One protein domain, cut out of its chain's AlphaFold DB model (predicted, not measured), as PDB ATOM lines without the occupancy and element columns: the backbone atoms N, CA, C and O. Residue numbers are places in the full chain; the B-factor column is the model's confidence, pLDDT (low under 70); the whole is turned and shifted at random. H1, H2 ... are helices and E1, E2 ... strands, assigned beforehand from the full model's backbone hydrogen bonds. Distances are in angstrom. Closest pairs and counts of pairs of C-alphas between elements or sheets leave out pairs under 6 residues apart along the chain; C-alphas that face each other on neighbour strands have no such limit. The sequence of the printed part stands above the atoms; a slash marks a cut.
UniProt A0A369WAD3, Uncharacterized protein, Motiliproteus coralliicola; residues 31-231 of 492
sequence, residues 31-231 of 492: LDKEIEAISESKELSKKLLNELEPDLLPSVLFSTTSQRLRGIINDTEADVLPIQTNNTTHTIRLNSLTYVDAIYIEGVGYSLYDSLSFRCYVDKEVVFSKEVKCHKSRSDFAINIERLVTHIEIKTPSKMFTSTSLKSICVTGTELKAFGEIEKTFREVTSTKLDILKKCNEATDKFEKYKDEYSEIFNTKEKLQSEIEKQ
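What this domain is: This is residues 31 to 231 of the 492 residues of an uncharacterized protein of Motiliproteus coralliicola (UniProt A0A369WAD3). A compact head of strands sits at one end of a very long helical arm, H3, while H1 runs beside the part of that arm nearer the head. In the head a strongly twisted sheet, whose long strands E3 and E6 fold back on themselves, curls round the short helix H2; the far part of the arm, residues 200 to 231, sticks out alone. The printed part has 201 residues, with three named helices and seven named strands in the order H1 E1 H2 E2 E3 E4 E5 E6 E7 H3, of mixed class, helices and strands. The sheet is branched, its neighbour pairs antiparallel. The whole is extended, with a radius of gyration of the C-alphas of 31.1 A and spans of 118 by 35 by 29 A, the arm making the length.

How they stand to each other: H1, residues 31 to 51, and H3, residues 176 to 231, only just touch, with 3 pairs of C-alphas within 8 A, the closest those of Ser 41 and Val 189 at 7.0 A; they run opposite ways at a shallow tilt of 24 degrees. E1, residues 62 to 64, and E3, residues 89 to 108, are antiparallel, with N 63 and O 93 2.8 A apart. H2, residues 67 to 72, is on the sheet; its closest C-alphas to E7, residues 164 to 175, are those of Ile 72 and Ser 168, 4.8 A apart. E2, residues 83 to 85, and E7 meet only at a point, C-alphas 84 and 165 facing each other at 4.2 A. E1 and E7 lie on one side of E3, and E6, residues 140 to 155, on the other side. Across the antiparallel neighbours E3 and E7, N 101 and O 172 are 2.9 A apart, and across the antiparallel neighbours E3 and E6, N 92 and O 152 are 2.8 A apart, both within hydrogen-bond range. E6 bends by 150 degrees at residue 149 and pairs with E4, residues 115 to 122, with N 119 and O 153 2.9 A apart. E4 and E5, residues 125 to 133, form a hairpin, with N 120 and O 128 2.8 A apart. H3 only grazes the sheet with residues 176 to 179. Every O i to N i+4 pair is within hydrogen-bond range in H1, against 50 of 52 in H3 and 0 of 2 in H2, where 3 of 3 O i to N i+3 pairs are.

Where its parts are: H1 begins at C-alpha 31 (-27.495, 17.261, 99.849) and is 30.4 A long. E7 is 31.5 A long, and H3 82.6 A, ending at C-alpha 231 (-61.696, 29.380, 72.572).

The domain as a whole: The C-alphas farthest apart, of Met 160 and Gln 231, are 117.9 A apart. The printed part has no cut, and no link is long. Mean pLDDT of the printed part is 85.4; residues 76 to 79 and 136 to 137 are among those under 70.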
ATOM      1  N   LEU A  31     -27.038  18.089  98.729       59.38
ATOM      2  CA  LEU A  31     -27.495  17.261  99.849       59.38
ATOM      3  C   LEU A  31     -26.440  16.229 100.273       59.38
ATOM      4  O   LEU A  31     -26.231  16.036 101.466       59.38
ATOM      5  N   ASP A  32     -25.702  15.649  99.325       68.19
ATOM      6  CA  ASP A  32     -24.669  14.652  99.630       68.19
ATOM      7  C   ASP A  32     -23.492  15.231 100.432       68.19
ATOM      8  O   ASP A  32     -23.035  14.611 101.392       68.19
ATOM      9  N   LYS A  33     -23.048  16.456 100.115       70.12
ATOM     10  CA  LYS A  33     -21.980  17.135 100.872       70.12
ATOM     11  C   LYS A  33     -22.431  17.538 102.272       70.12
ATOM     12  O   LYS A  33     -21.632  17.573 103.204       70.12
ATOM     13  N   GLU A  34     -23.711  17.858 102.435       65.62
ATOM     14  CA  GLU A  34     -24.270  18.209 103.740       65.62
ATOM     15  C   GLU A  34     -24.503  16.971 104.616       65.62
ATOM     16  O   GLU A  34     -24.264  17.022 105.824       65.62
ATOM     17  N   ILE A  35     -24.875  15.835 104.017       72.56
ATOM     18  CA  ILE A  35     -24.947  14.536 104.703       72.56
ATOM     19  C   ILE A  35     -23.557  14.105 105.197       72.56
ATOM     20  O   ILE A  35     -23.435  13.611 106.322       72.56
ATOM     21  N   GLU A  36     -22.509  14.344 104.407       77.06
ATOM     22  CA  GLU A  36     -21.118  14.070 104.785       77.06
ATOM     23  C   GLU A  36     -20.684  14.905 106.005       77.06
ATOM     24  O   GLU A  36     -20.233  14.344 107.005       77.06
ATOM     25  N   ALA A  37     -20.963  16.215 106.014       71.94
ATOM     26  CA  ALA A  37     -20.671  17.089 107.158       71.94
ATOM     27  C   ALA A  37     -21.428  16.686 108.445       71.94
ATOM     28  O   ALA A  37     -20.896  16.779 109.557       71.94
ATOM     29  N   ILE A  38     -22.672  16.204 108.323       71.56
ATOM     30  CA  ILE A  38     -23.445  15.684 109.465       71.56
ATOM     31  C   ILE A  38     -22.824  14.388 110.002       71.56
ATOM     32  O   ILE A  38     -22.788  14.187 111.221       71.56
ATOM     33  N   SER A  39     -22.332  13.518 109.115       76.62
ATOM     34  CA  SER A  39     -21.631  12.285 109.489       76.62
ATOM     35  C   SER A  39     -20.348  12.585 110.269       76.62
ATOM     36  O   SER A  39     -20.161  12.037 111.358       76.62
ATOM     37  N   GLU A  40     -19.525  13.521 109.786       76.88
ATOM     38  CA  GLU A  40     -18.282  13.946 110.448       76.88
ATOM     39  C   GLU A  40     -18.540  14.530 111.848       76.88
ATOM     40  O   GLU A  40     -17.878  14.165 112.822       76.88
ATOM     41  N   SER A  41     -19.567  15.375 111.995       70.25
ATOM     42  CA  SER A  41     -19.988  15.917 113.298       70.25
ATOM     43  C   SER A  41     -20.430  14.814 114.277       70.25
ATOM     44  O   SER A  41     -20.136  14.871 115.478       70.25
ATOM     45  N   LYS A  42     -21.117  13.778 113.776       74.38
ATOM     46  CA  LYS A  42     -21.525  12.611 114.575       74.38
ATOM     47  C   LYS A  42     -20.320  11.803 115.048       74.38
ATOM     48  O   LYS A  42     -20.299  11.359 116.196       74.38
ATOM     49  N   GLU A  43     -19.331  11.621 114.182       77.44
ATOM     50  CA  GLU A  43     -18.104  10.897 114.498       77.44
ATOM     51  C   GLU A  43     -17.251  11.654 115.526       77.44
ATOM     52  O   GLU A  43     -16.821  11.063 116.516       77.44
ATOM     53  N   LEU A  44     -17.125  12.978 115.378       74.94
ATOM     54  CA  LEU A  44     -16.488  13.856 116.367       74.94
ATOM     55  C   LEU A  44     -17.199  13.806 117.723       74.94
ATOM     56  O   LEU A  44     -16.549  13.669 118.756       74.94
ATOM     57  N   SER A  45     -18.533  13.841 117.733       68.44
ATOM     58  CA  SER A  45     -19.322  13.731 118.969       68.44
ATOM     59  C   SER A  45     -19.111  12.383 119.667       68.44
ATOM     60  O   SER A  45     -19.016  12.324 120.890       68.44
ATOM     61  N   LYS A  46     -19.004  11.292 118.896       74.94
ATOM     62  CA  LYS A  46     -18.720   9.952 119.425       74.94
ATOM     63  C   LYS A  46     -17.291   9.848 119.966       74.94
ATOM     64  O   LYS A  46     -17.085   9.238 121.009       74.94
ATOM     65  N   LYS A  47     -16.324  10.468 119.286       75.44
ATOM     66  CA  LYS A  47     -14.933  10.548 119.743       75.44
ATOM     67  C   LYS A  47     -14.820  11.318 121.060       75.44
ATOM     68  O   LYS A  47     -14.162  10.836 121.972       75.44
ATOM     69  N   LEU A  48     -15.542  12.433 121.189       67.00
ATOM     70  CA  LEU A  48     -15.622  13.190 122.439       67.00
ATOM     71  C   LEU A  48     -16.234  12.367 123.570       67.00
ATOM     72  O   LEU A  48     -15.705  12.381 124.673       67.00
ATOM     73  N   LEU A  49     -17.315  11.628 123.298       68.25
ATOM     74  CA  LEU A  49     -17.944  10.777 124.310       68.25
ATOM     75  C   LEU A  49     -16.975   9.711 124.845       68.25
ATOM     76  O   LEU A  49     -16.970   9.451 126.041       68.25
ATOM     77  N   ASN A  50     -16.144   9.145 123.967       71.06
ATOM     78  CA  ASN A  50     -15.132   8.159 124.337       71.06
ATOM     79  C   ASN A  50     -13.932   8.786 125.077       71.06
ATOM     80  O   ASN A  50     -13.382   8.150 125.963       71.06
ATOM     81  N   GLU A  51     -13.531  10.019 124.747       67.12
ATOM     82  CA  GLU A  51     -12.451  10.751 125.448       67.12
ATOM     83  C   GLU A  51     -12.875  11.281 126.835       67.12
ATOM     84  O   GLU A  51     -12.033  11.681 127.637       67.12
ATOM     85  N   LEU A  52     -14.181  11.295 127.121       61.72
ATOM     86  CA  LEU A  52     -14.769  11.721 128.393       61.72
ATOM     87  C   LEU A  52     -14.945  10.576 129.402       61.72
ATOM     88  O   LEU A  52     -15.290  10.847 130.556       61.72
ATOM     89  N   GLU A  53     -14.729   9.318 129.005       71.38
ATOM     90  CA  GLU A  53     -14.732   8.207 129.956       71.38
ATOM     91  C   GLU A  53     -13.478   8.285 130.854       71.38
ATOM     92  O   GLU A  53     -12.381   8.572 130.371       71.38
ATOM     93  N   PRO A  54     -13.614   8.103 132.182       67.56
ATOM     94  CA  PRO A  54     -12.499   8.242 133.113       67.56
ATOM     95  C   PRO A  54     -11.471   7.125 132.899       67.56
ATOM     96  O   PRO A  54     -11.603   6.018 133.424       67.56
ATOM     97  N   ASP A  55     -10.423   7.445 132.149       81.06
ATOM     98  CA  ASP A  55      -9.321   6.535 131.865       81.06
ATOM     99  C   ASP A  55      -8.366   6.359 133.059       81.06
ATOM    100  O   ASP A  55      -8.300   7.151 134.010       81.06
ATOM    101  N   LEU A  56      -7.589   5.273 133.003       84.25
ATOM    102  CA  LEU A  56      -6.461   5.038 133.902       84.25
ATOM    103  C   LEU A  56      -5.410   6.132 133.697       84.25
ATOM    104  O   LEU A  56      -4.854   6.290 132.610       84.25
ATOM    105  N   LEU A  57      -5.094   6.869 134.764       84.94
ATOM    106  CA  LEU A  57      -4.118   7.949 134.676       84.94
ATOM    107  C   LEU A  57      -2.726   7.403 134.292       84.94
ATOM    108  O   LEU A  57      -2.242   6.457 134.915       84.94
ATOM    109  N   PRO A  58      -2.011   8.008 133.332       85.12
ATOM    110  CA  PRO A  58      -0.663   7.571 132.989       85.12
ATOM    111  C   PRO A  58       0.272   7.572 134.206       85.12
ATOM    112  O   PRO A  58       0.336   8.554 134.950       85.12
ATOM    113  N   SER A  59       1.071   6.513 134.381       79.94
ATOM    114  CA  SER A  59       2.039   6.380 135.488       79.94
ATOM    115  C   SER A  59       3.058   7.538 135.555       79.94
ATOM    116  O   SER A  59       3.624   7.843 136.608       79.94
ATOM    117  N   VAL A  60       3.249   8.245 134.435       83.06
ATOM    118  CA  VAL A  60       4.096   9.439 134.284       83.06
ATOM    119  C   VAL A  60       3.587  10.633 135.102       83.06
ATOM    120  O   VAL A  60       4.384  11.488 135.490       83.06
ATOM    121  N   LEU A  61       2.287  10.698 135.405       81.56
ATOM    122  CA  LEU A  61       1.684  11.802 136.158       81.56
ATOM    123  C   LEU A  61       1.942  11.724 137.663       81.56
ATOM    124  O   LEU A  61       1.708  12.704 138.369       81.56
ATOM    125  N   PHE A  62       2.451  10.597 138.155       86.06
ATOM    126  CA  PHE A  62       2.692  10.386 139.574       86.06
ATOM    127  C   PHE A  62       4.164  10.612 139.922       86.06
ATOM    128  O   PHE A  62       5.073   9.989 139.367       86.06
ATOM    129  N   SER A  63       4.405  11.469 140.908       83.88
ATOM    130  CA  SER A  63       5.665  11.568 141.633       83.88
ATOM    131  C   SER A  63       5.482  10.996 143.040       83.88
ATOM    132  O   SER A  63       4.743  11.511 143.877       83.88
ATOM    133  N   THR A  64       6.148   9.881 143.322       82.88
ATOM    134  CA  THR A  64       6.113   9.239 144.641       82.88
ATOM    135  C   THR A  64       7.421   9.471 145.384       82.88
ATOM    136  O   THR A  64       8.492   9.575 144.790       82.88
ATOM    137  N   THR A  65       7.357   9.507 146.714       74.88
ATOM    138  CA  THR A  65       8.560   9.541 147.564       74.88
ATOM    139  C   THR A  65       9.293   8.196 147.601       74.88
ATOM    140  O   THR A  65      10.472   8.144 147.938       74.88
ATOM    141  N   SER A  66       8.612   7.103 147.238       80.75
ATOM    142  CA  SER A  66       9.153   5.744 147.216       80.75
ATOM    143  C   SER A  66       9.179   5.190 145.793       80.75
ATOM    144  O   SER A  66       8.133   5.083 145.149       80.75
ATOM    145  N   GLN A  67      10.364   4.772 145.329       77.81
ATOM    146  CA  GLN A  67      10.537   4.103 144.033       77.81
ATOM    147  C   GLN A  67       9.704   2.819 143.932       77.81
ATOM    148  O   GLN A  67       9.149   2.538 142.877       77.81
ATOM    149  N   ARG A  68       9.548   2.082 145.043       80.12
ATOM    150  CA  ARG A  68       8.709   0.873 145.083       80.12
ATOM    151  C   ARG A  68       7.234   1.203 144.863       80.12
ATOM    152  O   ARG A  68       6.566   0.487 144.135       80.12
ATOM    153  N   LEU A  69       6.749   2.310 145.439       82.56
ATOM    154  CA  LEU A  69       5.358   2.756 145.278       82.56
ATOM    155  C   LEU A  69       5.043   3.117 143.825       82.56
ATOM    156  O   LEU A  69       3.931   2.895 143.372       82.56
ATOM    157  N   ARG A  70       6.034   3.624 143.086       82.75
ATOM    158  CA  ARG A  70       5.879   3.958 141.668       82.75
ATOM    159  C   ARG A  70       5.593   2.731 140.804       82.75
ATOM    160  O   ARG A  70       4.846   2.856 139.848       82.75
ATOM    161  N   GLY A  71       6.168   1.578 141.157       81.12
ATOM    162  CA  GLY A  71       5.975   0.328 140.421       81.12
ATOM    163  C   GLY A  71       4.608  -0.319 140.629       81.12
ATOM    164  O   GLY A  71       4.243  -1.173 139.849       81.12
ATOM    165  N   ILE A  72       3.840   0.065 141.656       85.81
ATOM    166  CA  ILE A  72       2.499  -0.506 141.888       85.81
ATOM    167  C   ILE A  72       1.359   0.429 141.469       85.81
ATOM    168  O   ILE A  72       0.196   0.056 141.598       85.81
ATOM    169  N   ILE A  73       1.655   1.660 141.033       86.81
ATOM    170  CA  ILE A  73       0.631   2.628 140.624       86.81
ATOM    171  C   ILE A  73       0.325   2.447 139.143       86.81
ATOM    172  O   ILE A  73       1.199   2.679 138.309       86.81
ATOM    173  N   ASN A  74      -0.927   2.105 138.836       81.00
ATOM    174  CA  ASN A  74      -1.440   1.884 137.481       81.00
ATOM    175  C   ASN A  74      -0.612   0.876 136.664       81.00
ATOM    176  O   ASN A  74      -0.655   0.905 135.437       81.00
ATOM    177  N   ASP A  75       0.131  -0.007 137.336       79.12
ATOM    178  CA  ASP A  75       0.856  -1.094 136.692       79.12
ATOM    179  C   ASP A  75      -0.038  -2.336 136.644       79.12
ATOM    180  O   ASP A  75      -0.570  -2.797 137.661       79.12
ATOM    181  N   THR A  76      -0.249  -2.831 135.431       62.91
ATOM    182  CA  THR A  76      -1.034  -4.032 135.143       62.91
ATOM    183  C   THR A  76      -0.170  -5.292 135.091       62.91
ATOM    184  O   THR A  76      -0.717  -6.390 134.982       62.91
ATOM    185  N   GLU A  77       1.160  -5.171 135.152       69.19
ATOM    186  CA  GLU A  77       2.061  -6.318 135.095       69.19
ATOM    187  C   GLU A  77       2.108  -7.061 136.444       69.19
ATOM    188  O   GLU A  77       2.349  -6.497 137.511       69.19
ATOM    189  N   ALA A  78       1.858  -8.373 136.405       58.91
ATOM    190  CA  ALA A  78       1.652  -9.213 137.589       58.91
ATOM    191  C   ALA A  78       2.918  -9.476 138.435       58.91
ATOM    192  O   ALA A  78       2.815 -10.087 139.500       58.91
ATOM    193  N   ASP A  79       4.091  -9.021 137.986       67.69
ATOM    194  CA  ASP A  79       5.397  -9.388 138.553       67.69
ATOM    195  C   ASP A  79       5.965  -8.367 139.555       67.69
ATOM    196  O   ASP A  79       7.073  -8.537 140.078       67.69
ATOM    197  N   VAL A  80       5.214  -7.314 139.890       76.44
ATOM    198  CA  VAL A  80       5.669  -6.322 140.869       76.44
ATOM    199  C   VAL A  80       5.540  -6.870 142.290       76.44
ATOM    200  O   VAL A  80       4.465  -7.240 142.764       76.44
ATOM    201  N   LEU A  81       6.667  -6.907 143.007       78.56
ATOM    202  CA  LEU A  81       6.708  -7.374 144.391       78.56
ATOM    203  C   LEU A  81       5.829  -6.488 145.293       78.56
ATOM    204  O   LEU A  81       6.027  -5.269 145.334       78.56
ATOM    205  N   PRO A  82       4.911  -7.083 146.078       83.12
ATOM    206  CA  PRO A  82       3.994  -6.325 146.913       83.12
ATOM    207  C   PRO A  82       4.755  -5.564 148.006       83.12
ATOM    208  O   PRO A  82       5.682  -6.079 148.641       83.12
ATOM    209  N   ILE A  83       4.351  -4.322 148.255       85.69
ATOM    210  CA  ILE A  83       5.023  -3.447 149.220       85.69
ATOM    211  C   ILE A  83       4.486  -3.762 150.604       85.69
ATOM    212  O   ILE A  83       3.309  -3.539 150.860       85.69
ATOM    213  N   GLN A  84       5.329  -4.245 151.516       84.81
ATOM    214  CA  GLN A  84       4.937  -4.398 152.918       84.81
ATOM    215  C   GLN A  84       4.677  -3.031 153.556       84.81
ATOM    216  O   GLN A  84       5.494  -2.113 153.469       84.81
ATOM    217  N   THR A  85       3.531  -2.914 154.210       82.25
ATOM    218  CA  THR A  85       3.008  -1.680 154.785       82.25
ATOM    219  C   THR A  85       2.678  -1.922 156.251       82.25
ATOM    220  O   THR A  85       1.666  -2.538 156.572       82.25
ATOM    221  N   ASN A  86       3.554  -1.471 157.147       80.00
ATOM    222  CA  ASN A  86       3.354  -1.574 158.591       80.00
ATOM    223  C   ASN A  86       3.236  -0.161 159.167       80.00
ATOM    224  O   ASN A  86       4.249   0.459 159.487       80.00
ATOM    225  N   ASN A  87       2.002   0.347 159.293       84.69
ATOM    226  CA  ASN A  87       1.710   1.700 159.792       84.69
ATOM    227  C   ASN A  87       2.444   2.814 159.018       84.69
ATOM    228  O   ASN A  87       2.956   3.778 159.593       84.69
ATOM    229  N   THR A  88       2.533   2.662 157.700       86.62
ATOM    230  CA  THR A  88       3.222   3.601 156.817       86.62
ATOM    231  C   THR A  88       2.207   4.489 156.112       86.62
ATOM    232  O   THR A  88       1.172   4.030 155.631       86.62
ATOM    233  N   THR A  89       2.493   5.790 156.059       90.75
ATOM    234  CA  THR A  89       1.730   6.716 155.214       90.75
ATOM    235  C   THR A  89       2.423   6.794 153.864       90.75
ATOM    236  O   THR A  89       3.592   7.167 153.781       90.75
ATOM    237  N   HIS A  90       1.708   6.407 152.817       91.94
ATOM    238  CA  HIS A  90       2.171   6.483 151.442       91.94
ATOM    239  C   HIS A  90       1.625   7.757 150.815       91.94
ATOM    240  O   HIS A  90       0.413   7.943 150.751       91.94
ATOM    241  N   THR A  91       2.521   8.627 150.362       91.62
ATOM    242  CA  THR A  91       2.152   9.870 149.685       91.62
ATOM    243  C   THR A  91       2.446   9.742 148.199       91.62
ATOM    244  O   THR A  91       3.581   9.479 147.791       91.62
ATOM    245  N   ILE A  92       1.413   9.959 147.401       93.00
ATOM    246  CA  ILE A  92       1.451  10.016 145.949       93.00
ATOM    247  C   ILE A  92       1.201  11.474 145.572       93.00
ATOM    248  O   ILE A  92       0.157  12.031 145.907       93.00
ATOM    249  N   ARG A  93       2.166  12.123 144.920       92.44
ATOM    250  CA  ARG A  93       1.985  13.468 144.370       92.44
ATOM    251  C   ARG A  93       1.651  13.361 142.893       92.44
ATOM    252  O   ARG A  93       2.183  12.503 142.196       92.44
ATOM    253  N   LEU A  94       0.765  14.225 142.433       91.75
ATOM    254  CA  LEU A  94       0.423  14.378 141.030       91.75
ATOM    255  C   LEU A  94       1.225  15.557 140.478       91.75
ATOM    256  O   LEU A  94       1.378  16.582 141.141       91.75
ATOM    257  N   ASN A  95       1.779  15.396 139.278       90.00
ATOM    258  CA  ASN A  95       2.618  16.414 138.638       90.00
ATOM    259  C   ASN A  95       1.807  17.630 138.157       90.00
ATOM    260  O   ASN A  95       2.376  18.694 137.913       90.00
ATOM    261  N   SER A  96       0.490  17.481 138.032       89.25
ATOM    262  CA  SER A  96      -0.462  18.535 137.698       89.25
ATOM    263  C   SER A  96      -1.758  18.366 138.494       89.25
ATOM    264  O   SER A  96      -1.969  17.358 139.171       89.25
ATOM    265  N   LEU A  97      -2.601  19.402 138.473       90.12
ATOM    266  CA  LEU A  97      -3.930  19.361 139.071       90.12
ATOM    267  C   LEU A  97      -4.819  18.442 138.224       90.12
ATOM    268  O   LEU A  97      -5.110  18.746 137.065       90.12
ATOM    269  N   THR A  98      -5.237  17.323 138.807       90.88
ATOM    270  CA  THR A  98      -5.945  16.255 138.092       90.88
ATOM    271  C   THR A  98      -7.276  15.988 138.771       90.88
ATOM    272  O   THR A  98      -7.345  15.923 140.000       90.88
ATOM    273  N   TYR A  99      -8.339  15.843 137.986       91.00
ATOM    274  CA  TYR A  99      -9.620  15.364 138.487       91.00
ATOM    275  C   TYR A  99      -9.509  13.861 138.702       91.00
ATOM    276  O   TYR A  99      -9.303  13.121 137.746       91.00
ATOM    277  N   VAL A 100      -9.586  13.419 139.953       91.75
ATOM    278  CA  VAL A 100      -9.541  11.998 140.296       91.75
ATOM    279  C   VAL A 100     -10.967  11.530 140.509       91.75
ATOM    280  O   VAL A 100     -11.656  12.027 141.401       91.75
ATOM    281  N   ASP A 101     -11.389  10.577 139.688       91.31
ATOM    282  CA  ASP A 101     -12.723   9.995 139.744       91.31
ATOM    283  C   ASP A 101     -12.772   8.946 140.857       91.31
ATOM    284  O   ASP A 101     -13.409   9.153 141.896       91.31
ATOM    285  N   ALA A 102     -11.972   7.888 140.715       92.69
ATOM    286  CA  ALA A 102     -11.889   6.816 141.689       92.69
ATOM    287  C   ALA A 102     -10.456   6.308 141.900       92.69
ATOM    288  O   ALA A 102      -9.568   6.432 141.055       92.69
ATOM    289  N   ILE A 103     -10.233   5.713 143.069       93.25
ATOM    290  CA  ILE A 103      -9.025   4.955 143.389       93.25
ATOM    291  C   ILE A 103      -9.432   3.541 143.772       93.25
ATOM    292  O   ILE A 103     -10.268   3.334 144.652       93.25
ATOM    293  N   TYR A 104      -8.783   2.576 143.144       92.44
ATOM    294  CA  TYR A 104      -8.894   1.160 143.432       92.44
ATOM    295  C   TYR A 104      -7.556   0.672 143.968       92.44
ATOM    296  O   TYR A 104      -6.510   0.955 143.399       92.44
ATOM    297  N   ILE A 105      -7.561  -0.045 145.079       91.62
ATOM    298  CA  ILE A 105      -6.354  -0.623 145.664       91.62
ATOM    299  C   ILE A 105      -6.600  -2.106 145.871       91.62
ATOM    300  O   ILE A 105      -7.518  -2.476 146.597       91.62
ATOM    301  N   GLU A 106      -5.735  -2.929 145.291       91.06
ATOM    302  CA  GLU A 106      -5.642  -4.355 145.585       91.06
ATOM    303  C   GLU A 106      -4.567  -4.556 146.665       91.06
ATOM    304  O   GLU A 106      -3.391  -4.214 146.488       91.06
ATOM    305  N   GLY A 107      -4.968  -5.075 147.821       89.25
ATOM    306  CA  GLY A 107      -4.078  -5.403 148.931       89.25
ATOM    307  C   GLY A 107      -3.907  -6.910 149.123       89.25
ATOM    308  O   GLY A 107      -4.661  -7.714 148.594       89.25
ATOM    309  N   VAL A 108      -2.933  -7.318 149.937       88.56
ATOM    310  CA  VAL A 108      -2.755  -8.705 150.397       88.56
ATOM    311  C   VAL A 108      -2.575  -8.703 151.917       88.56
ATOM    312  O   VAL A 108      -1.837  -7.890 152.474       88.56
ATOM    313  N   GLY A 109      -3.269  -9.608 152.612       85.31
ATOM    314  CA  GLY A 109      -3.210  -9.719 154.078       85.31
ATOM    315  C   GLY A 109      -4.126  -8.748 154.840       85.31
ATOM    316  O   GLY A 109      -4.004  -8.614 156.065       85.31
ATOM    317  N   TYR A 110      -5.052  -8.085 154.140       86.19
ATOM    318  CA  TYR A 110      -6.105  -7.278 154.753       86.19
ATOM    319  C   TYR A 110      -7.295  -8.160 155.159       86.19
ATOM    320  O   TYR A 110      -7.698  -9.091 154.470       86.19
ATOM    321  N   SER A 111      -7.840  -7.874 156.332       83.31
ATOM    322  CA  SER A 111      -9.020  -8.495 156.918       83.31
ATOM    323  C   SER A 111     -10.215  -7.552 156.802       83.31
ATOM    324  O   SER A 111     -10.063  -6.349 156.605       83.31
ATOM    325  N   LEU A 112     -11.424  -8.081 156.997       80.06
ATOM    326  CA  LEU A 112     -12.675  -7.310 156.928       80.06
ATOM    327  C   LEU A 112     -12.749  -6.129 157.907       80.06
ATOM    328  O   LEU A 112     -13.548  -5.214 157.709       80.06
ATOM    329  N   TYR A 113     -11.955  -6.171 158.975       81.31
ATOM    330  CA  TYR A 113     -11.912  -5.130 160.000       81.31
ATOM    331  C   TYR A 113     -10.855  -4.066 159.716       81.31
ATOM    332  O   TYR A 113     -10.838  -3.037 160.389       81.31
ATOM    333  N   ASP A 114     -10.003  -4.293 158.719       85.81
ATOM    334  CA  ASP A 114      -9.006  -3.316 158.331       85.81
ATOM    335  C   ASP A 114      -9.627  -2.216 157.497       85.81
ATOM    336  O   ASP A 114     -10.501  -2.432 156.649       85.81
ATOM    337  N   SER A 115      -9.129  -1.014 157.741       88.12
ATOM    338  CA  SER A 115      -9.494   0.152 156.971       88.12
ATOM    339  C   SER A 115      -8.261   0.929 156.556       88.12
ATOM    340  O   SER A 115      -7.249   0.957 157.259       88.12
ATOM    341  N   LEU A 116      -8.352   1.507 155.365       90.25
ATOM    342  CA  LEU A 116      -7.378   2.440 154.832       90.25
ATOM    343  C   LEU A 116      -7.934   3.847 155.002       90.25
ATOM    344  O   LEU A 116      -9.070   4.126 154.613       90.25
ATOM    345  N   SER A 117      -7.124   4.737 155.568       90.12
ATOM    346  CA  SER A 117      -7.462   6.155 155.645       90.12
ATOM    347  C   SER A 117      -6.890   6.865 154.427       90.12
ATOM    348  O   SER A 117      -5.670   6.937 154.262       90.12
ATOM    349  N   PHE A 118      -7.774   7.443 153.623       92.06
ATOM    350  CA  PHE A 118      -7.433   8.264 152.471       92.06
ATOM    351  C   PHE A 118      -7.522   9.738 152.843       92.06
ATOM    352  O   PHE A 118      -8.490  10.175 153.475       92.06
ATOM    353  N   ARG A 119      -6.515  10.514 152.443       94.12
ATOM    354  CA  ARG A 119      -6.548  11.978 152.480       94.12
ATOM    355  C   ARG A 119      -6.057  12.526 151.154       94.12
ATOM    356  O   ARG A 119      -4.944  12.228 150.743       94.12
ATOM    357  N   CYS A 120      -6.874  13.329 150.497       93.06
ATOM    358  CA  CYS A 120      -6.533  13.988 149.249       93.06
ATOM    359  C   CYS A 120      -6.403  15.484 149.491       93.06
ATOM    360  O   CYS A 120      -7.197  16.065 150.239       93.06
ATOM    361  N   TYR A 121      -5.420  16.101 148.845       92.94
ATOM    362  CA  TYR A 121      -5.102  17.506 149.033       92.94
ATOM    363  C   TYR A 121      -5.113  18.278 147.720       92.94
ATOM    364  O   TYR A 121      -4.713  17.760 146.672       92.94
ATOM    365  N   VAL A 122      -5.476  19.552 147.817       90.94
ATOM    366  CA  VAL A 122      -5.233  20.593 146.810       90.94
ATOM    367  C   VAL A 122      -4.473  21.700 147.523       90.94
ATOM    368  O   VAL A 122      -4.905  22.141 148.580       90.94
ATOM    369  N   ASP A 123      -3.297  22.075 147.019       84.44
ATOM    370  CA  ASP A 123      -2.484  23.170 147.573       84.44
ATOM    371  C   ASP A 123      -2.289  23.134 149.100       84.44
ATOM    372  O   ASP A 123      -2.237  24.161 149.771       84.44
ATOM    373  N   LYS A 124      -2.084  21.919 149.636       83.50
ATOM    374  CA  LYS A 124      -1.873  21.592 151.064       83.50
ATOM    375  C   LYS A 124      -3.128  21.605 151.942       83.50
ATOM    376  O   LYS A 124      -3.028  21.225 153.108       83.50
ATOM    377  N   GLU A 125      -4.294  21.944 151.409       87.25
ATOM    378  CA  GLU A 125      -5.565  21.788 152.115       87.25
ATOM    379  C   GLU A 125      -6.148  20.397 151.872       87.25
ATOM    380  O   GLU A 125      -6.114  19.885 150.753       87.25
ATOM    381  N   VAL A 126      -6.678  19.763 152.923       90.38
ATOM    382  CA  VAL A 126      -7.364  18.470 152.802       90.38
ATOM    383  C   VAL A 126      -8.727  18.714 152.165       90.38
ATOM    384  O   VAL A 126      -9.651  19.184 152.823       90.38
ATOM    385  N   VAL A 127      -8.862  18.362 150.892       89.38
ATOM    386  CA  VAL A 127     -10.119  18.510 150.148       89.38
ATOM    387  C   VAL A 127     -11.017  17.291 150.332       89.38
ATOM    388  O   VAL A 127     -12.236  17.394 150.217       89.38
ATOM    389  N   PHE A 128     -10.445  16.131 150.646       92.31
ATOM    390  CA  PHE A 128     -11.211  14.913 150.873       92.31
ATOM    391  C   PHE A 128     -10.504  14.018 151.890       92.31
ATOM    392  O   PHE A 128      -9.298  13.801 151.806       92.31
ATOM    393  N   SER A 129     -11.247  13.497 152.865       92.81
ATOM    394  CA  SER A 129     -10.740  12.507 153.814       92.81
ATOM    395  C   SER A 129     -11.814  11.483 154.119       92.81
ATOM    396  O   SER A 129     -12.938  11.841 154.474       92.81
ATOM    397  N   LYS A 130     -11.477  10.204 153.963       92.75
ATOM    398  CA  LYS A 130     -12.407   9.108 154.212       92.75
ATOM    399  C   LYS A 130     -11.647   7.846 154.576       92.75
ATOM    400  O   LYS A 130     -10.612   7.533 153.991       92.75
ATOM    401  N   GLU A 131     -12.186   7.118 155.537       89.69
ATOM    402  CA  GLU A 131     -11.693   5.804 155.925       89.69
ATOM    403  C   GLU A 131     -12.559   4.734 155.253       89.69
ATOM    404  O   GLU A 131     -13.788   4.750 155.366       89.69
ATOM    405  N   VAL A 132     -11.931   3.836 154.496       89.50
ATOM    406  CA  VAL A 132     -12.621   2.799 153.719       89.50
ATOM    407  C   VAL A 132     -12.237   1.436 154.261       89.50
ATOM    408  O   VAL A 132     -11.058   1.099 154.353       89.50
ATOM    409  N   LYS A 133     -13.250   0.653 154.633       87.44
ATOM    410  CA  LYS A 133     -13.087  -0.726 155.102       87.44
ATOM    411  C   LYS A 133     -12.922  -1.678 153.918       87.44
ATOM    412  O   LYS A 133     -13.516  -1.459 152.865       87.44
ATOM    413  N   CYS A 134     -12.152  -2.741 154.123       84.06
ATOM    414  CA  CYS A 134     -11.907  -3.780 153.123       84.06
ATOM    415  C   CYS A 134     -13.217  -4.403 152.606       84.06
ATOM    416  O   CYS A 134     -14.072  -4.814 153.400       84.06
ATOM    417  N   HIS A 135     -13.366  -4.531 151.282       79.38
ATOM    418  CA  HIS A 135     -14.523  -5.205 150.689       79.38
ATOM    419  C   HIS A 135     -14.387  -6.741 150.741       79.38
ATOM    420  O   HIS A 135     -13.290  -7.300 150.765       79.38
ATOM    421  N   LYS A 136     -15.524  -7.442 150.822       61.00
ATOM    422  CA  LYS A 136     -15.704  -8.679 151.608       61.00
ATOM    423  C   LYS A 136     -15.084 -10.000 151.100       61.00
ATOM    424  O   LYS A 136     -15.446 -11.045 151.635       61.00
ATOM    425  N   SER A 137     -14.149 -10.020 150.146       61.28
ATOM    426  CA  SER A 137     -13.520 -11.299 149.732       61.28
ATOM    427  C   SER A 137     -12.131 -11.241 149.085       61.28
ATOM    428  O   SER A 137     -11.514 -12.297 148.954       61.28
ATOM    429  N   ARG A 138     -11.609 -10.066 148.702       71.06
ATOM    430  CA  ARG A 138     -10.372  -9.973 147.897       71.06
ATOM    431  C   ARG A 138      -9.305  -8.986 148.375       71.06
ATOM    432  O   ARG A 138      -8.300  -8.847 147.704       71.06
ATOM    433  N   SER A 139      -9.443  -8.400 149.569       80.81
ATOM    434  CA  SER A 139      -8.520  -7.347 150.041       80.81
ATOM    435  C   SER A 139      -8.516  -6.094 149.147       80.81
ATOM    436  O   SER A 139      -7.520  -5.375 149.097       80.81
ATOM    437  N   ASP A 140      -9.647  -5.817 148.490       88.44
ATOM    438  CA  ASP A 140      -9.822  -4.673 147.593       88.44
ATOM    439  C   ASP A 140     -10.454  -3.479 148.319       88.44
ATOM    440  O   ASP A 140     -11.368  -3.626 149.145       88.44
ATOM    441  N   PHE A 141      -9.999  -2.282 147.961       90.50
ATOM    442  CA  PHE A 141     -10.534  -1.005 148.420       90.50
ATOM    443  C   PHE A 141     -10.878  -0.152 147.203       90.50
ATOM    444  O   PHE A 141     -10.013   0.108 146.376       90.50
ATOM    445  N   ALA A 142     -12.124   0.300 147.107       90.56
ATOM    446  CA  ALA A 142     -12.574   1.215 146.066       90.56
ATOM    447  C   ALA A 142     -13.089   2.497 146.717       90.56
ATOM    448  O   ALA A 142     -13.850   2.445 147.692       90.56
ATOM    449  N   ILE A 143     -12.663   3.642 146.201       92.62
ATOM    450  CA  ILE A 143     -13.065   4.942 146.718       92.62
ATOM    451  C   ILE A 143     -13.286   5.934 145.586       92.62
ATOM    452  O   ILE A 143     -12.366   6.242 144.839       92.62
ATOM    453  N   ASN A 144     -14.498   6.474 145.512       92.25
ATOM    454  CA  ASN A 144     -14.807   7.598 144.638       92.25
ATOM    455  C   ASN A 144     -14.381   8.883 145.344       92.25
ATOM    456  O   ASN A 144     -14.774   9.129 146.493       92.25
ATOM    457  N   ILE A 145     -13.545   9.661 144.672       90.50
ATOM    458  CA  ILE A 145     -13.044  10.947 145.151       90.50
ATOM    459  C   ILE A 145     -13.819  12.075 144.478       90.50
ATOM    460  O   ILE A 145     -14.218  13.001 145.182       90.50
ATOM    461  N   GLU A 146     -14.047  11.973 143.163       91.31
ATOM    462  CA  GLU A 146     -14.807  12.927 142.336       91.31
ATOM    463  C   GLU A 146     -14.377  14.391 142.552       91.31
ATOM    464  O   GLU A 146     -15.192  15.316 142.629       91.31
ATOM    465  N   ARG A 147     -13.071  14.625 142.733       91.56
ATOM    466  CA  ARG A 147     -12.519  15.954 143.042       91.56
ATOM    467  C   ARG A 147     -11.174  16.179 142.371       91.56
ATOM    468  O   ARG A 147     -10.452  15.244 142.038       91.56
ATOM    469  N   LEU A 148     -10.822  17.453 142.214       90.75
ATOM    470  CA  LEU A 148      -9.473  17.855 141.831       90.75
ATOM    471  C   LEU A 148      -8.515  17.550 142.979       90.75
ATOM    472  O   LEU A 148      -8.794  17.873 144.134       90.75
ATOM    473  N   VAL A 149      -7.396  16.915 142.658       92.69
ATOM    474  CA  VAL A 149      -6.395  16.486 143.629       92.69
ATOM    475  C   VAL A 149      -5.001  16.773 143.079       92.69
ATOM    476  O   VAL A 149      -4.734  16.659 141.888       92.69
ATOM    477  N   THR A 150      -4.098  17.145 143.982       92.75
ATOM    478  CA  THR A 150      -2.653  17.282 143.726       92.75
ATOM    479  C   THR A 150      -1.841  16.268 144.528       92.75
ATOM    480  O   THR A 150      -0.753  15.873 144.122       92.75
ATOM    481  N   HIS A 151      -2.353  15.834 145.685       92.50
ATOM    482  CA  HIS A 151      -1.682  14.869 146.552       92.50
ATOM    483  C   HIS A 151      -2.686  13.859 147.097       92.50
ATOM    484  O   HIS A 151      -3.765  14.238 147.543       92.50
ATOM    485  N   ILE A 152      -2.304  12.589 147.127       94.25
ATOM    486  CA  ILE A 152      -3.073  11.499 147.720       94.25
ATOM    487  C   ILE A 152      -2.206  10.866 148.808       94.25
ATOM    488  O   ILE A 152      -1.083  10.435 148.561       94.25
ATOM    489  N   GLU A 153      -2.721  10.809 150.028       94.69
ATOM    490  CA  GLU A 153      -2.134  10.086 151.146       94.69
ATOM    491  C   GLU A 153      -2.979   8.866 151.477       94.69
ATOM    492  O   GLU A 153      -4.179   8.970 151.735       94.69
ATOM    493  N   ILE A 154      -2.317   7.717 151.528       93.81
ATOM    494  CA  ILE A 154      -2.904   6.441 151.912       93.81
ATOM    495  C   ILE A 154      -2.201   5.999 153.187       93.81
ATOM    496  O   ILE A 154      -1.001   5.709 153.183       93.81
ATOM    497  N   LYS A 155      -2.934   5.965 154.296       92.94
ATOM    498  CA  LYS A 155      -2.418   5.489 155.577       92.94
ATOM    499  C   LYS A 155      -2.897   4.065 155.822       92.94
ATOM    500  O   LYS A 155      -4.103   3.821 155.889       92.94
ATOM    501  N   THR A 156      -1.943   3.147 155.965       90.62
ATOM    502  CA  THR A 156      -2.219   1.737 156.255       90.62
ATOM    503  C   THR A 156      -2.395   1.499 157.758       90.62
ATOM    504  O   THR A 156      -1.821   2.232 158.574       90.62
ATOM    505  N   PRO A 157      -3.208   0.505 158.159       86.88
ATOM    506  CA  PRO A 157      -3.444   0.199 159.562       86.88
ATOM    507  C   PRO A 157      -2.170  -0.326 160.239       86.88
ATOM    508  O   PRO A 157      -1.303  -0.945 159.620       86.88
ATOM    509  N   SER A 158      -2.059  -0.093 161.546       81.38
ATOM    510  CA  SER A 158      -0.993  -0.674 162.363       81.38
ATOM    511  C   SER A 158      -1.407  -2.066 162.833       81.38
ATOM    512  O   SER A 158      -2.396  -2.206 163.550       81.38
ATOM    513  N   LYS A 159      -0.647  -3.100 162.455       77.81
ATOM    514  CA  LYS A 159      -0.818  -4.466 162.966       77.81
ATOM    515  C   LYS A 159       0.481  -4.977 163.580       77.81
ATOM    516  O   LYS A 159       1.538  -4.858 162.971       77.81
ATOM    517  N   MET A 160       0.392  -5.581 164.768       70.69
ATOM    518  CA  MET A 160       1.555  -6.153 165.468       70.69
ATOM    519  C   MET A 160       1.986  -7.535 164.948       70.69
ATOM    520  O   MET A 160       3.145  -7.892 165.128       70.69
ATOM    521  N   PHE A 161       1.089  -8.315 164.325       72.81
ATOM    522  CA  PHE A 161       1.320  -9.757 164.100       72.81
ATOM    523  C   PHE A 161       1.108 -10.258 162.663       72.81
ATOM    524  O   PHE A 161       1.378 -11.422 162.388       72.81
ATOM    525  N   THR A 162       0.654  -9.417 161.729       77.44
ATOM    526  CA  THR A 162       0.459  -9.818 160.323       77.44
ATOM    527  C   THR A 162       1.006  -8.751 159.389       77.44
ATOM    528  O   THR A 162       0.633  -7.586 159.526       77.44
ATOM    529  N   SER A 163       1.841  -9.143 158.425       79.00
ATOM    530  CA  SER A 163       2.329  -8.245 157.378       79.00
ATOM    531  C   SER A 163       1.227  -7.970 156.352       79.00
ATOM    532  O   SER A 163       0.816  -8.880 155.632       79.00
ATOM    533  N   THR A 164       0.757  -6.728 156.278       87.62
ATOM    534  CA  THR A 164      -0.135  -6.241 155.213       87.62
ATOM    535  C   THR A 164       0.696  -5.682 154.073       87.62
ATOM    536  O   THR A 164       1.652  -4.947 154.326       87.62
ATOM    537  N   SER A 165       0.350  -5.985 152.825       88.25
ATOM    538  CA  SER A 165       1.049  -5.435 151.662       88.25
ATOM    539  C   SER A 165       0.109  -4.874 150.601       88.25
ATOM    540  O   SER A 165      -1.009  -5.350 150.427       88.25
ATOM    541  N   LEU A 166       0.550  -3.822 149.909       89.94
ATOM    542  CA  LEU A 166      -0.158  -3.238 148.766       89.94
ATOM    543  C   LEU A 166       0.364  -3.886 147.482       89.94
ATOM    544  O   LEU A 166       1.582  -3.932 147.282       89.94
ATOM    545  N   LYS A 167      -0.547  -4.401 146.654       89.44
ATOM    546  CA  LYS A 167      -0.227  -5.091 145.401       89.44
ATOM    547  C   LYS A 167      -0.372  -4.163 144.199       89.44
ATOM    548  O   LYS A 167       0.574  -4.045 143.437       89.44
ATOM    549  N   SER A 168      -1.507  -3.479 144.067       89.88
ATOM    550  CA  SER A 168      -1.741  -2.522 142.982       89.88
ATOM    551  C   SER A 168      -2.581  -1.344 143.467       89.88
ATOM    552  O   SER A 168      -3.438  -1.499 144.338       89.88
ATOM    553  N   ILE A 169      -2.298  -0.155 142.940       91.50
ATOM    554  CA  ILE A 169      -3.052   1.079 143.165       91.50
ATOM    555  C   ILE A 169      -3.451   1.609 141.794       91.50
ATOM    556  O   ILE A 169      -2.620   2.174 141.088       91.50
ATOM    557  N   CYS A 170      -4.720   1.471 141.436       91.00
ATOM    558  CA  CYS A 170      -5.277   2.047 140.227       91.00
ATOM    559  C   CYS A 170      -5.959   3.385 140.530       91.00
ATOM    560  O   CYS A 170      -6.853   3.447 141.368       91.00
ATOM    561  N   VAL A 171      -5.564   4.460 139.858       92.50
ATOM    562  CA  VAL A 171      -6.190   5.786 139.973       92.50
ATOM    563  C   VAL A 171      -6.774   6.150 138.612       92.50
ATOM    564  O   VAL A 171      -6.024   6.268 137.637       92.50
ATOM    565  N   THR A 172      -8.092   6.335 138.560       91.31
ATOM    566  CA  THR A 172      -8.820   6.789 137.371       91.31
ATOM    567  C   THR A 172      -9.115   8.279 137.472       91.31
ATOM    568  O   THR A 172      -9.363   8.817 138.557       91.31
ATOM    569  N   GLY A 173      -9.049   8.979 136.344       89.56
ATOM    570  CA  GLY A 173      -9.255  10.420 136.319       89.56
ATOM    571  C   GLY A 173      -8.732  11.089 135.058       89.56
ATOM    572  O   GLY A 173      -8.229  10.440 134.148       89.56
ATOM    573  N   THR A 174      -8.801  12.417 135.036       87.44
ATOM    574  CA  THR A 174      -8.470  13.221 133.854       87.44
ATOM    575  C   THR A 174      -7.686  14.471 134.249       87.44
ATOM    576  O   THR A 174      -7.993  15.137 135.242       87.44
ATOM    577  N   GLU A 175      -6.644  14.809 133.486       87.00
ATOM    578  CA  GLU A 175      -5.871  16.036 133.710       87.00
ATOM    579  C   GLU A 175      -6.725  17.273 133.395       87.00
ATOM    580  O   GLU A 175      -7.441  17.309 132.395       87.00
ATOM    581  N   LEU A 176      -6.603  18.339 134.195       83.81
ATOM    582  CA  LEU A 176      -7.355  19.577 133.962       83.81
ATOM    583  C   LEU A 176      -7.067  20.209 132.583       83.81
ATOM    584  O   LEU A 176      -7.910  20.910 132.034       83.81
ATOM    585  N   LYS A 177      -5.898  19.946 131.989       81.62
ATOM    586  CA  LYS A 177      -5.559  20.428 130.640       81.62
ATOM    587  C   LYS A 177      -6.459  19.837 129.554       81.62
ATOM    588  O   LYS A 177      -6.795  20.558 128.619       81.62
ATOM    589  N   ALA A 178      -6.899  18.589 129.711       79.50
ATOM    590  CA  ALA A 178      -7.804  17.943 128.763       79.50
ATOM    591  C   ALA A 178      -9.179  18.636 128.726       79.50
ATOM    592  O   ALA A 178      -9.805  18.712 127.674       79.50
ATOM    593  N   PHE A 179      -9.614  19.260 129.830       79.25
ATOM    594  CA  PHE A 179     -10.844  20.061 129.839       79.25
ATOM    595  C   PHE A 179     -10.779  21.270 128.900       79.25
ATOM    596  O   PHE A 179     -11.804  21.648 128.337       79.25
ATOM    597  N   GLY A 180      -9.601  21.867 128.694       81.81
ATOM    598  CA  GLY A 180      -9.439  22.969 127.740       81.81
ATOM    599  C   GLY A 180      -9.641  22.523 126.289       81.81
ATOM    600  O   GLY A 180     -10.234  23.249 125.489       81.81
ATOM    601  N   GLU A 181      -9.198  21.309 125.954       81.00
ATOM    602  CA  GLU A 181      -9.418  20.703 124.637       81.00
ATOM    603  C   GLU A 181     -10.891  20.331 124.443       81.00
ATOM    604  O   GLU A 181     -11.466  20.674 123.412       81.00
ATOM    605  N   ILE A 182     -11.532  19.760 125.470       79.81
ATOM    606  CA  ILE A 182     -12.971  19.449 125.476       79.81
ATOM    607  C   ILE A 182     -13.821  20.720 125.318       79.81
ATOM    608  O   ILE A 182     -14.800  20.735 124.577       79.81
ATOM    609  N   GLU A 183     -13.464  21.822 125.979       82.31
ATOM    610  CA  GLU A 183     -14.188  23.089 125.829       82.31
ATOM    611  C   GLU A 183     -14.050  23.647 124.401       82.31
ATOM    612  O   GLU A 183     -15.001  24.196 123.836       82.31
ATOM    613  N   LYS A 184     -12.864  23.508 123.793       85.38
ATOM    614  CA  LYS A 184     -12.618  23.933 122.411       85.38
ATOM    615  C   LYS A 184     -13.447  23.114 121.422       85.38
ATOM    616  O   LYS A 184     -14.160  23.706 120.615       85.38
ATOM    617  N   THR A 185     -13.407  21.790 121.517       81.81
ATOM    618  CA  THR A 185     -14.187  20.904 120.644       81.81
ATOM    619  C   THR A 185     -15.688  21.091 120.857       81.81
ATOM    620  O   THR A 185     -16.441  21.156 119.891       81.81
ATOM    621  N   PHE A 186     -16.142  21.294 122.097       84.19
ATOM    622  CA  PHE A 186     -17.541  21.606 122.384       84.19
ATOM    623  C   PHE A 186     -17.992  22.921 121.730       84.19
ATOM    624  O   PHE A 186     -19.095  22.993 121.175       84.19
ATOM    625  N   ARG A 187     -17.146  23.962 121.749       87.31
ATOM    626  CA  ARG A 187     -17.414  25.219 121.033       87.31
ATOM    627  C   ARG A 187     -17.526  24.999 119.525       87.31
ATOM    628  O   ARG A 187     -18.479  25.498 118.936       87.31
ATOM    629  N   GLU A 188     -16.610  24.236 118.930       85.69
ATOM    630  CA  GLU A 188     -16.617  23.913 117.493       85.69
ATOM    631  C   GLU A 188     -17.866  23.115 117.087       85.69
ATOM    632  O   GLU A 188     -18.527  23.428 116.095       85.69
ATOM    633  N   VAL A 189     -18.264  22.125 117.890       83.06
ATOM    634  CA  VAL A 189     -19.500  21.359 117.666       83.06
ATOM    635  C   VAL A 189     -20.728  22.264 117.779       83.06
ATOM    636  O   VAL A 189     -21.645  22.183 116.961       83.06
ATOM    637  N   THR A 190     -20.751  23.165 118.762       86.00
ATOM    638  CA  THR A 190     -21.875  24.087 118.966       86.00
ATOM    639  C   THR A 190     -21.993  25.101 117.829       86.00
ATOM    640  O   THR A 190     -23.105  25.345 117.359       86.00
ATOM    641  N   SER A 191     -20.879  25.665 117.347       88.94
ATOM    642  CA  SER A 191     -20.899  26.580 116.198       88.94
ATOM    643  C   SER A 191     -21.349  25.865 114.929       88.94
ATOM    644  O   SER A 191     -22.242  26.352 114.243       88.94
ATOM    645  N   THR A 192     -20.832  24.658 114.679       85.56
ATOM    646  CA  THR A 192     -21.222  23.848 113.515       85.56
ATOM    647  C   THR A 192     -22.712  23.506 113.557       85.56
ATOM    648  O   THR A 192     -23.409  23.617 112.553       85.56
ATOM    649  N   LYS A 193     -23.244  23.165 114.738       86.25
ATOM    650  CA  LYS A 193     -24.681  22.935 114.932       86.25
ATOM    651  C   LYS A 193     -25.513  24.175 114.598       86.25
ATOM    652  O   LYS A 193     -26.559  24.043 113.967       86.25
ATOM    653  N   LEU A 194     -25.086  25.361 115.032       91.12
ATOM    654  CA  LEU A 194     -25.789  26.611 114.729       91.12
ATOM    655  C   LEU A 194     -25.755  26.935 113.233       91.12
ATOM    656  O   LEU A 194     -26.783  27.327 112.682       91.12
ATOM    657  N   ASP A 195     -24.621  26.713 112.569       87.88
ATOM    658  CA  ASP A 195     -24.486  26.921 111.126       87.88
ATOM    659  C   ASP A 195     -25.370  25.957 110.328       87.88
ATOM    660  O   ASP A 195     -26.050  26.375 109.390       87.88
ATOM    661  N   ILE A 196     -25.430  24.682 110.736       85.44
ATOM    662  CA  ILE A 196     -26.344  23.691 110.150       85.44
ATOM    663  C   ILE A 196     -27.797  24.132 110.342       85.44
ATOM    664  O   ILE A 196     -28.558  24.135 109.381       85.44
ATOM    665  N   LEU A 197     -28.187  24.563 111.547       88.31
ATOM    666  CA  LEU A 197     -29.551  25.039 111.802       88.31
ATOM    667  C   LEU A 197     -29.908  26.254 110.942       88.31
ATOM    668  O   LEU A 197     -31.013  26.321 110.407       88.31
ATOM    669  N   LYS A 198     -28.975  27.194 110.774       94.50
ATOM    670  CA  LYS A 198     -29.177  28.360 109.912       94.50
ATOM    671  C   LYS A 198     -29.406  27.940 108.460       94.50
ATOM    672  O   LYS A 198     -30.373  28.391 107.855       94.50
ATOM    673  N   LYS A 199     -28.576  27.035 107.931       90.31
ATOM    674  CA  LYS A 199     -28.739  26.498 106.572       90.31
ATOM    675  C   LYS A 199     -30.036  25.710 106.404       90.31
ATOM    676  O   LYS A 199     -30.709  25.882 105.395       90.31
ATOM    677  N   CYS A 200     -30.426  24.901 107.391       84.94
ATOM    678  CA  CYS A 200     -31.705  24.188 107.370       84.94
ATOM    679  C   CYS A 200     -32.891  25.158 107.310       84.94
ATOM    680  O   CYS A 200     -33.821  24.928 106.540       84.94
ATOM    681  N   ASN A 201     -32.851  26.252 108.073       92.19
ATOM    682  CA  ASN A 201     -33.895  27.272 108.018       92.19
ATOM    683  C   ASN A 201     -33.914  27.980 106.655       92.19
ATOM    684  O   ASN A 201     -34.967  28.062 106.038       92.19
ATOM    685  N   GLU A 202     -32.755  28.387 106.124       93.69
ATOM    686  CA  GLU A 202     -32.658  28.996 104.787       93.69
ATOM    687  C   GLU A 202     -33.168  28.058 103.676       93.69
ATOM    688  O   GLU A 202     -33.827  28.502 102.735       93.69
ATOM    689  N   ALA A 203     -32.884  26.756 103.777       86.62
ATOM    690  CA  ALA A 203     -33.399  25.747 102.855       86.62
ATOM    691  C   ALA A 203     -34.921  25.575 102.983       86.62
ATOM    692  O   ALA A 203     -35.606  25.433 101.971       86.62
ATOM    693  N   THR A 204     -35.455  25.642 104.206       90.31
ATOM    694  CA  THR A 204     -36.901  25.572 104.468       90.31
ATOM    695  C   THR A 204     -37.619  26.791 103.887       90.31
ATOM    696  O   THR A 204     -38.594  26.627 103.160       90.31
ATOM    697  N   ASP A 205     -37.079  27.996 104.088       94.25
ATOM    698  CA  ASP A 205     -37.628  29.239 103.531       94.25
ATOM    699  C   ASP A 205     -37.636  29.222 101.993       94.25
ATOM    700  O   ASP A 205     -38.582  29.684 101.352       94.25
ATOM    701  N   LYS A 206     -36.576  28.686 101.367       94.12
ATOM    702  CA  LYS A 206     -36.528  28.498  99.907       94.12
ATOM    703  C   LYS A 206     -37.565  27.481  99.436       94.12
ATOM    704  O   LYS A 206     -38.224  27.717  98.429       94.12
ATOM    705  N   PHE A 207     -37.718  26.374 100.158       90.69
ATOM    706  CA  PHE A 207     -38.705  25.351  99.833       90.69
ATOM    707  C   PHE A 207     -40.138  25.891  99.910       90.69
ATOM    708  O   PHE A 207     -40.939  25.609  99.022       90.69
ATOM    709  N   GLU A 208     -40.454  26.707 100.919       93.25
ATOM    710  CA  GLU A 208     -41.756  27.375 101.016       93.25
ATOM    711  C   GLU A 208     -41.996  28.324  99.837       93.25
ATOM    712  O   GLU A 208     -43.041  28.232  99.196       93.25
ATOM    713  N   LYS A 209     -41.000  29.134  99.451       96.19
ATOM    714  CA  LYS A 209     -41.102  29.995  98.258       96.19
ATOM    715  C   LYS A 209     -41.349  29.201  96.979       96.19
ATOM    716  O   LYS A 209     -42.240  29.548  96.213       96.19
ATOM    717  N   TYR A 210     -40.604  28.118  96.757       93.25
ATOM    718  CA  TYR A 210     -40.805  27.275  95.576       93.25
ATOM    719  C   TYR A 210     -42.162  26.577  95.577       93.25
ATOM    720  O   TYR A 210     -42.754  26.383  94.519       93.25
ATOM    721  N   LYS A 211     -42.680  26.214  96.751       95.50
ATOM    722  CA  LYS A 211     -44.023  25.651  96.884       95.50
ATOM    723  C   LYS A 211     -45.101  26.674  96.515       95.50
ATOM    724  O   LYS A 211     -46.054  26.311  95.825       95.50
ATOM    725  N   ASP A 212     -44.939  27.924  96.940       95.31
ATOM    726  CA  ASP A 212     -45.858  29.010  96.601       95.31
ATOM    727  C   ASP A 212     -45.806  29.329  95.098       95.31
ATOM    728  O   ASP A 212     -46.846  29.326  94.439       95.31
ATOM    729  N   GLU A 213     -44.607  29.476  94.521       96.19
ATOM    730  CA  GLU A 213     -44.408  29.663  93.074       96.19
ATOM    731  C   GLU A 213     -45.008  28.504  92.263       96.19
ATOM    732  O   GLU A 213     -45.694  28.722  91.263       96.19
ATOM    733  N   TYR A 214     -44.819  27.260  92.713       94.12
ATOM    734  CA  TYR A 214     -45.423  26.089  92.081       94.12
ATOM    735  C   TYR A 214     -46.954  26.150  92.118       94.12
ATOM    736  O   TYR A 214     -47.607  25.851  91.118       94.12
ATOM    737  N   SER A 215     -47.542  26.565  93.244       95.00
ATOM    738  CA  SER A 215     -48.992  26.737  93.356       95.00
ATOM    739  C   SER A 215     -49.512  27.844  92.438       95.00
ATOM    740  O   SER A 215     -50.594  27.696  91.866       95.00
ATOM    741  N   GLU A 216     -48.778  28.946  92.278       96.25
ATOM    742  CA  GLU A 216     -49.134  30.013  91.341       96.25
ATOM    743  C   GLU A 216     -49.077  29.520  89.893       96.25
ATOM    744  O   GLU A 216     -50.051  29.680  89.151       96.25
ATOM    745  N   ILE A 217     -47.989  28.846  89.511       95.75
ATOM    746  CA  ILE A 217     -47.830  28.246  88.182       95.75
ATOM    747  C   ILE A 217     -48.964  27.252  87.913       95.75
ATOM    748  O   ILE A 217     -49.598  27.317  86.859       95.75
ATOM    749  N   PHE A 218     -49.293  26.389  88.873       96.06
ATOM    750  CA  PHE A 218     -50.393  25.434  88.747       96.06
ATOM    751  C   PHE A 218     -51.741  26.132  88.504       96.06
ATOM    752  O   PHE A 218     -52.446  25.807  87.549       96.06
ATOM    753  N   ASN A 219     -52.057  27.167  89.285       96.88
ATOM    754  CA  ASN A 219     -53.285  27.946  89.115       96.88
ATOM    755  C   ASN A 219     -53.333  28.683  87.765       96.88
ATOM    756  O   ASN A 219     -54.398  28.815  87.159       96.88
ATOM    757  N   THR A 220     -52.198  29.196  87.280       96.50
ATOM    758  CA  THR A 220     -52.138  29.827  85.950       96.50
ATOM    759  C   THR A 220     -52.334  28.810  84.831       96.50
ATOM    760  O   THR A 220     -53.055  29.107  83.880       96.50
ATOM    761  N   LYS A 221     -51.786  27.598  84.973       96.56
ATOM    762  CA  LYS A 221     -52.001  26.493  84.035       96.56
ATOM    763  C   LYS A 221     -53.482  26.125  83.943       96.56
ATOM    764  O   LYS A 221     -54.004  26.060  82.835       96.56
ATOM    765  N   GLU A 222     -54.173  25.958  85.071       96.81
ATOM    766  CA  GLU A 222     -55.615  25.661  85.068       96.81
ATOM    767  C   GLU A 222     -56.437  26.779  84.412       96.81
ATOM    768  O   GLU A 222     -57.336  26.511  83.613       96.81
ATOM    769  N   LYS A 223     -56.102  28.048  84.684       97.19
ATOM    770  CA  LYS A 223     -56.763  29.193  84.036       97.19
ATOM    771  C   LYS A 223     -56.562  29.186  82.524       97.19
ATOM    772  O   LYS A 223     -57.538  29.354  81.797       97.19
ATOM    773  N   LEU A 224     -55.330  28.982  82.059       96.50
ATOM    774  CA  LEU A 224     -55.018  28.917  80.631       96.50
ATOM    775  C   LEU A 224     -55.748  27.753  79.958       96.50
ATOM    776  O   LEU A 224     -56.339  27.947  78.902       96.50
ATOM    777  N   GLN A 225     -55.793  26.586  80.599       96.62
ATOM    778  CA  GLN A 225     -56.514  25.426  80.083       96.62
ATOM    779  C   GLN A 225     -58.021  25.698  79.957       96.62
ATOM    780  O   GLN A 225     -58.609  25.435  78.913       96.62
ATOM    781  N   SER A 226     -58.627  26.344  80.959       96.50
ATOM    782  CA  SER A 226     -60.038  26.747  80.891       96.50
ATOM    783  C   SER A 226     -60.330  27.772  79.788       96.50
ATOM    784  O   SER A 226     -61.445  27.830  79.272       96.50
ATOM    785  N   GLU A 227     -59.352  28.608  79.433       96.94
ATOM    786  CA  GLU A 227     -59.501  29.607  78.376       96.94
ATOM    787  C   GLU A 227     -59.338  28.982  76.987       96.94
ATOM    788  O   GLU A 227     -60.109  29.312  76.088       96.94
ATOM    789  N   ILE A 228     -58.418  28.023  76.836       97.12
ATOM    790  CA  ILE A 228     -58.272  27.210  75.620       97.12
ATOM    791  C   ILE A 228     -59.590  26.491  75.312       97.12
ATOM    792  O   ILE A 228     -60.129  26.661  74.222       97.12
ATOM    793  N   GLU A 229     -60.192  25.810  76.292       97.31
ATOM    794  CA  GLU A 229     -61.474  25.114  76.100       97.31
ATOM    795  C   GLU A 229     -62.614  26.057  75.666       97.31
ATOM    796  O   GLU A 229     -63.502  25.679  74.895       97.31
ATOM    797  N   LYS A 230     -62.632  27.304  76.157       97.25
ATOM    798  CA  LYS A 230     -63.613  28.307  75.706       97.25
ATOM    799  C   LYS A 230     -63.346  28.751  74.274       97.25
ATOM    800  O   LYS A 230     -64.296  28.910  73.509       97.25
ATOM    801  N   GLN A 231     -62.082  28.979  73.922       96.38
ATOM    802  CA  GLN A 231     -61.696  29.380  72.572       96.38
ATOM    803  C   GLN A 231     -61.986  28.278  71.553       96.38
ATOM    804  O   GLN A 231     -62.491  28.580  70.475       96.38
TER     805      GLN A 231